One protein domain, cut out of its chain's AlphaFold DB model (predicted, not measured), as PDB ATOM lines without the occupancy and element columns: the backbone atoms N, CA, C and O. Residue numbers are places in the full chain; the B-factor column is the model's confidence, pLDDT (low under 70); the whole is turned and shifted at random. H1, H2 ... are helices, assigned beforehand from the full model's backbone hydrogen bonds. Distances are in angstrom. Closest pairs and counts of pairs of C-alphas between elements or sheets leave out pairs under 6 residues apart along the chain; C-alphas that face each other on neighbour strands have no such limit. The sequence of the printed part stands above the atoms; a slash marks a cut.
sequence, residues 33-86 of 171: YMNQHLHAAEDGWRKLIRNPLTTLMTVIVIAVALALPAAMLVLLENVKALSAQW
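This is residues 33 to 86 of the 171 residues of the protein "Cell division protein FtsX" of Coxiellaceae bacterium (UniProt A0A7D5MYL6). Two helices meet near their ends at a corner and make an L, with the shorter H1 as one arm and the much longer H2 as the other. H2 makes most of the length, and the arms stick out with residues 33 to 46 of H1 and 57 to 86 of H2 standing free. The printed part has 54 residues, with two named helices in the order H1, H2 and no named strand; the class is all helix. It is extended, with a radius of gyration of the C-alphas of 19.8 A and spans of 60 by 28 by 11 A.

H1, residues 33 to 50, and H2, residues 52 to 86, are close but not clearly touching, with 2 pairs of C-alphas within 8 A. Their closest C-alphas, those of Leu 48 and Thr 55, are 6.2 A apart. Their lines are about perpendicular, at 87 degrees. Every O i to N i+4 pair is within hydrogen-bond range in H1, and 30 of 31 in H2.

H1 begins at C-alpha 33 (250.945, 149.502, 171.413) and is 25.5 A long from first to last C-alpha. H2 is 48.8 A long, has a kink of 27 degrees near residue 66, and ends at C-alpha 86 (219.002, 98.484, 160.085).

The two C-alphas farthest apart, those of Tyr 33 and Trp 86, are 61.2 A apart. The printed part has no cut, and the link from H1 to H2 is tight. The mean pLDDT of the printed part is 87.5, with residues 84 to 86 under 70.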
ATOM      1  N   TYR A  33     250.833 150.866 171.941       88.56
ATOM      2  CA  TYR A  33     250.945 149.502 171.413       88.56
ATOM      3  C   TYR A  33     249.608 149.001 170.856       88.56
ATOM      4  O   TYR A  33     249.558 148.509 169.732       88.56
ATOM      5  N   MET A  34     248.505 149.173 171.593       90.38
ATOM      6  CA  MET A  34     247.176 148.744 171.141       90.38
ATOM      7  C   MET A  34     246.776 149.427 169.829       90.38
ATOM      8  O   MET A  34     246.301 148.769 168.905       90.38
ATOM      9  N   ASN A  35     247.011 150.737 169.722       88.94
ATOM     10  CA  ASN A  35     246.653 151.505 168.536       88.94
ATOM     11  C   ASN A  35     247.523 151.128 167.324       88.94
ATOM     12  O   ASN A  35     247.032 151.065 166.201       88.94
ATOM     13  N   GLN A  36     248.799 150.797 167.545       87.31
ATOM     14  CA  GLN A  36     249.680 150.270 166.500       87.31
ATOM     15  C   GLN A  36     249.243 148.879 166.023       87.31
ATOM     16  O   GLN A  36     249.248 148.623 164.819       87.31
ATOM     17  N   HIS A  37     248.814 147.993 166.930       89.81
ATOM     18  CA  HIS A  37     248.267 146.687 166.556       89.81
ATOM     19  C   HIS A  37     246.945 146.808 165.789       89.81
ATOM     20  O   HIS A  37     246.758 146.102 164.799       89.81
ATOM     21  N   LEU A  38     246.060 147.722 166.198       91.69
ATOM     22  CA  LEU A  38     244.808 148.014 165.496       91.69
ATOM     23  C   LEU A  38     245.060 148.557 164.085       91.69
ATOM     24  O   LEU A  38     244.486 148.035 163.133       91.69
ATOM     25  N   HIS A  39     245.967 149.526 163.924       87.62
ATOM     26  CA  HIS A  39     246.334 150.036 162.599       87.62
ATOM     27  C   HIS A  39     246.988 148.964 161.719       87.62
ATOM     28  O   HIS A  39     246.652 148.852 160.544       87.62
ATOM     29  N   ALA A  40     247.859 148.119 162.279       85.62
ATOM     30  CA  ALA A  40     248.446 147.007 161.537       85.62
ATOM     31  C   ALA A  40     247.393 145.969 161.100       85.62
ATOM     32  O   ALA A  40     247.470 145.443 159.986       85.62
ATOM     33  N   ALA A  41     246.400 145.687 161.951       86.88
ATOM     34  CA  ALA A  41     245.291 144.793 161.629       86.88
ATOM     35  C   ALA A  41     244.389 145.381 160.531       86.88
ATOM     36  O   ALA A  41     244.040 144.678 159.583       86.88
ATOM     37  N   GLU A  42     244.062 146.671 160.618       91.06
ATOM     38  CA  GLU A  42     243.276 147.389 159.614       91.06
ATOM     39  C   GLU A  42     243.994 147.431 158.258       91.06
ATOM     40  O   GLU A  42     243.400 147.116 157.226       91.06
ATOM     41  N   ASP A  43     245.294 147.728 158.250       84.75
ATOM     42  CA  ASP A  43     246.110 147.721 157.037       84.75
ATOM     43  C   ASP A  43     246.207 146.325 156.412       84.75
ATOM     44  O   ASP A  43     246.159 146.182 155.185       84.75
ATOM     45  N   GLY A  44     246.324 145.281 157.239       80.94
ATOM     46  CA  GLY A  44     246.280 143.888 156.800       80.94
ATOM     47  C   GLY A  44     244.939 143.534 156.153       80.94
ATOM     48  O   GLY A  44     244.907 143.019 155.034       80.94
ATOM     49  N   TRP A  45     243.835 143.890 156.809       83.75
ATOM     50  CA  TRP A  45     242.474 143.679 156.312       83.75
ATOM     51  C   TRP A  45     242.229 144.411 154.987       83.75
ATOM     52  O   TRP A  45     241.728 143.841 154.015       83.75
ATOM     53  N   ARG A  46     242.673 145.668 154.898       83.06
ATOM     54  CA  ARG A  46     242.522 146.504 153.704       83.06
ATOM     55  C   ARG A  46     243.350 145.989 152.526       83.06
ATOM     56  O   ARG A  46     242.902 146.083 151.383       83.06
ATOM     57  N   LYS A  47     244.528 145.406 152.777       77.25
ATOM     58  CA  LYS A  47     245.332 144.702 151.758       77.25
ATOM     59  C   LYS A  47     244.646 143.425 151.269       77.25
ATOM     60  O   LYS A  47     244.665 143.166 150.067       77.25
ATOM     61  N   LEU A  48     244.006 142.680 152.172       79.19
ATOM     62  CA  LEU A  48     243.247 141.470 151.848       79.19
ATOM     63  C   LEU A  48     242.092 141.762 150.873       79.19
ATOM     64  O   LEU A  48     241.900 141.022 149.908       79.19
ATOM     65  N   ILE A  49     241.389 142.880 151.095       80.50
ATOM     66  CA  ILE A  49     240.291 143.368 150.243       80.50
ATOM     67  C   ILE A  49     240.807 143.974 148.925       80.50
ATOM     68  O   ILE A  49     240.147 143.847 147.898       80.50
ATOM     69  N   ARG A  50     241.990 144.612 148.917       81.62
ATOM     70  CA  ARG A  50     242.586 145.211 147.700       81.62
ATOM     71  C   ARG A  50     243.107 144.192 146.688       81.62
ATOM     72  O   ARG A  50     243.143 144.519 145.507       81.62
ATOM     73  N   ASN A  51     243.490 142.992 147.127       82.94
ATOM     74  CA  ASN A  51     243.952 141.902 146.258       82.94
ATOM     75  C   ASN A  51     242.988 140.700 146.316       82.94
ATOM     76  O   ASN A  51     243.381 139.607 146.738       82.94
ATOM     77  N   PRO A  52     241.720 140.873 145.896       78.12
ATOM     78  CA  PRO A  52     240.661 139.899 146.146       78.12
ATOM     79  C   PRO A  52     240.908 138.566 145.435       78.12
ATOM     80  O   PRO A  52     240.604 137.519 145.992       78.12
ATOM     81  N   LEU A  53     241.516 138.578 144.244       83.56
ATOM     82  CA  LEU A  53     241.767 137.363 143.461       83.56
ATOM     83  C   LEU A  53     242.714 136.386 144.171       83.56
ATOM     84  O   LEU A  53     242.444 135.190 144.232       83.56
ATOM     85  N   THR A  54     243.818 136.884 144.730       83.94
ATOM     86  CA  THR A  54     244.819 136.040 145.400       83.94
ATOM     87  C   THR A  54     244.316 135.544 146.750       83.94
ATOM     88  O   THR A  54     244.476 134.368 147.066       83.94
ATOM     89  N   THR A  55     243.651 136.414 147.513       85.75
ATOM     90  CA  THR A  55     242.993 136.044 148.772       85.75
ATOM     91  C   THR A  55     241.932 134.965 148.549       85.75
ATOM     92  O   THR A  55     241.842 134.012 149.314       85.75
ATOM     93  N   LEU A  56     241.130 135.073 147.488       88.88
ATOM     94  CA  LEU A  56     240.053 134.123 147.224       88.88
ATOM     95  C   LEU A  56     240.590 132.732 146.858       88.88
ATOM     96  O   LEU A  56     240.042 131.737 147.321       88.88
ATOM     97  N   MET A  57     241.700 132.653 146.115       89.88
ATOM     98  CA  MET A  57     242.370 131.378 145.823       89.88
ATOM     99  C   MET A  57     242.802 130.656 147.102       89.88
ATOM    100  O   MET A  57     242.528 129.468 147.261       89.88
ATOM    101  N   THR A  58     243.435 131.359 148.044       90.44
ATOM    102  CA  THR A  58     243.891 130.738 149.296       90.44
ATOM    103  C   THR A  58     242.723 130.370 150.209       90.44
ATOM    104  O   THR A  58     242.724 129.282 150.782       90.44
ATOM    105  N   VAL A  59     241.692 131.218 150.292       92.75
ATOM    106  CA  VAL A  59     240.470 130.936 151.063       92.75
ATOM    107  C   VAL A  59     239.738 129.716 150.511       92.75
ATOM    108  O   VAL A  59     239.346 128.859 151.296       92.75
ATOM    109  N   ILE A  60     239.595 129.586 149.188       94.62
ATOM    110  CA  ILE A  60     238.976 128.405 148.568       94.62
ATOM    111  C   ILE A  60     239.781 127.146 148.880       94.62
ATOM    112  O   ILE A  60     239.193 126.134 149.246       94.62
ATOM    113  N   VAL A  61     241.112 127.192 148.779       95.94
ATOM    114  CA  VAL A  61     241.963 126.030 149.084       95.94
ATOM    115  C   VAL A  61     241.782 125.583 150.535       95.94
ATOM    116  O   VAL A  61     241.566 124.398 150.786       95.94
ATOM    117  N   ILE A  62     241.805 126.521 151.485       96.12
ATOM    118  CA  ILE A  62     241.563 126.225 152.903       96.12
ATOM    119  C   ILE A  62     240.139 125.688 153.100       96.12
ATOM    120  O   ILE A  62     239.947 124.696 153.801       96.12
ATOM    121  N   ALA A  63     239.144 126.293 152.449       96.38
ATOM    122  CA  ALA A  63     237.756 125.861 152.533       96.38
ATOM    123  C   ALA A  63     237.576 124.426 152.022       96.38
ATOM    124  O   ALA A  63     236.960 123.620 152.709       96.38
ATOM    125  N   VAL A  64     238.152 124.072 150.871       95.81
ATOM    126  CA  VAL A  64     238.088 122.710 150.313       95.81
ATOM    127  C   VAL A  64     238.828 121.716 151.211       95.81
ATOM    128  O   VAL A  64     238.310 120.627 151.468       95.81
ATOM    129  N   ALA A  65     239.995 122.095 151.743       96.75
ATOM    130  CA  ALA A  65     240.764 121.259 152.664       96.75
ATOM    131  C   ALA A  65     239.987 120.924 153.950       96.75
ATOM    132  O   ALA A  65     240.107 119.813 154.460       96.75
ATOM    133  N   LEU A  66     239.170 121.857 154.453       97.12
ATOM    134  CA  LEU A  66     238.312 121.655 155.627       97.12
ATOM    135  C   LEU A  66     236.958 121.018 155.283       97.12
ATOM    136  O   LEU A  66     236.396 120.282 156.096       97.12
ATOM    137  N   ALA A  67     236.435 121.257 154.082       96.25
ATOM    138  CA  ALA A  67     235.159 120.711 153.641       96.25
ATOM    139  C   ALA A  67     235.214 119.189 153.494       96.25
ATOM    140  O   ALA A  67     234.243 118.523 153.829       96.25
ATOM    141  N   LEU A  68     236.339 118.625 153.043       96.56
ATOM    142  CA  LEU A  68     236.490 117.178 152.887       96.56
ATOM    143  C   LEU A  68     236.333 116.401 154.214       96.56
ATOM    144  O   LEU A  68     235.472 115.520 154.270       96.56
ATOM    145  N   PRO A  69     237.094 116.693 155.294       95.38
ATOM    146  CA  PRO A  69     236.911 116.004 156.566       95.38
ATOM    147  C   PRO A  69     235.528 116.276 157.163       95.38
ATOM    148  O   PRO A  69     234.906 115.345 157.664       95.38
ATOM    149  N   ALA A  70     235.005 117.502 157.054       95.81
ATOM    150  CA  ALA A  70     233.659 117.818 157.530       95.81
ATOM    151  C   ALA A  70     232.579 116.997 156.799       95.81
ATOM    152  O   ALA A  70     231.742 116.364 157.438       95.81
ATOM    153  N   ALA A  71     232.633 116.943 155.466       96.19
ATOM    154  CA  ALA A  71     231.707 116.166 154.649       96.19
ATOM    155  C   ALA A  71     231.809 114.666 154.951       96.19
ATOM    156  O   ALA A  71     230.785 113.998 155.068       96.19
ATOM    157  N   MET A  72     233.025 114.141 155.129       96.31
ATOM    158  CA  MET A  72     233.241 112.741 155.496       96.31
ATOM    159  C   MET A  72     232.637 112.405 156.864       96.31
ATOM    160  O   MET A  72     232.019 111.353 157.012       96.31
ATOM    161  N   LEU A  73     232.785 113.287 157.857       96.06
ATOM    162  CA  LEU A  73     232.205 113.087 159.188       96.06
ATOM    163  C   LEU A  73     230.676 113.050 159.130       96.06
ATOM    164  O   LEU A  73     230.076 112.098 159.624       96.06
ATOM    165  N   VAL A  74     230.058 114.017 158.448       96.19
ATOM    166  CA  VAL A  74     228.597 114.060 158.266       96.19
ATOM    167  C   VAL A  74     228.100 112.830 157.500       96.19
ATOM    168  O   VAL A  74     227.107 112.210 157.879       96.19
ATOM    169  N   LEU A  75     228.800 112.431 156.435       96.00
ATOM    170  CA  LEU A  75     228.455 111.234 155.672       96.00
ATOM    171  C   LEU A  75     228.539 109.978 156.547       96.00
ATOM    172  O   LEU A  75     227.636 109.145 156.511       96.00
ATOM    173  N   LEU A  76     229.595 109.847 157.354       94.44
ATOM    174  CA  LEU A  76     229.768 108.722 158.267       94.44
ATOM    175  C   LEU A  76     228.654 108.670 159.316       94.44
ATOM    176  O   LEU A  76     228.185 107.582 159.639       94.44
ATOM    177  N   GLU A  77     228.218 109.810 159.843       91.50
ATOM    178  CA  GLU A  77     227.090 109.884 160.774       91.50
ATOM    179  C   GLU A  77     225.778 109.460 160.115       91.50
ATOM    180  O   GLU A  77     225.052 108.646 160.684       91.50
ATOM    181  N   ASN A  78     225.521 109.902 158.880       89.31
ATOM    182  CA  ASN A  78     224.356 109.469 158.108       89.31
ATOM    183  C   ASN A  78     224.376 107.956 157.848       89.31
ATOM    184  O   ASN A  78     223.369 107.275 158.045       89.31
ATOM    185  N   VAL A  79     225.531 107.406 157.459       89.50
ATOM    186  CA  VAL A  79     225.708 105.960 157.249       89.50
ATOM    187  C   VAL A  79     225.537 105.193 158.559       89.50
ATOM    188  O   VAL A  79     224.879 104.157 158.573       89.50
ATOM    189  N   LYS A  80     226.088 105.690 159.672       84.81
ATOM    190  CA  LYS A  80     225.916 105.077 160.996       84.81
ATOM    191  C   LYS A  80     224.461 105.102 161.442       84.81
ATOM    192  O   LYS A  80     223.991 104.087 161.936       84.81
ATOM    193  N   ALA A  81     223.745 106.208 161.257       80.94
ATOM    194  CA  ALA A  81     222.327 106.308 161.592       80.94
ATOM    195  C   ALA A  81     221.488 105.324 160.761       80.94
ATOM    196  O   ALA A  81     220.676 104.585 161.319       80.94
ATOM    197  N   LEU A  82     221.754 105.245 159.453       79.88
ATOM    198  CA  LEU A  82     221.097 104.301 158.550       79.88
ATOM    199  C   LEU A  82     221.414 102.842 158.922       79.88
ATOM    200  O   LEU A  82     220.516 102.010 159.025       79.88
ATOM    201  N   SER A  83     222.684 102.529 159.185       75.88
ATOM    202  CA  SER A  83     223.124 101.187 159.572       75.88
ATOM    203  C   SER A  83     222.624 100.785 160.959       75.88
ATOM    204  O   SER A  83     222.286  99.622 161.154       75.88
ATOM    205  N   ALA A  84     222.581 101.703 161.927       64.75
ATOM    206  CA  ALA A  84     222.081 101.438 163.274       64.75
ATOM    207  C   ALA A  84     220.569 101.197 163.263       64.75
ATOM    208  O   ALA A  84     220.098 100.280 163.937       64.75
ATOM    209  N   GLN A  85     219.815 101.946 162.448       62.28
ATOM    210  CA  GLN A  85     218.407 101.635 162.196       62.28
ATOM    211  C   GLN A  85     218.239 100.242 161.590       62.28
ATOM    212  O   GLN A  85     217.305  99.542 161.964       62.28
ATOM    213  N   TRP A  86     219.137  99.800 160.709       60.56
ATOM    214  CA  TRP A  86     219.002  98.484 160.085       60.56
ATOM    215  C   TRP A  86     219.444  97.321 160.984       60.56
ATOM    216  O   TRP A  86     218.843  96.251 160.940       60.56
TER     217      TRP A  86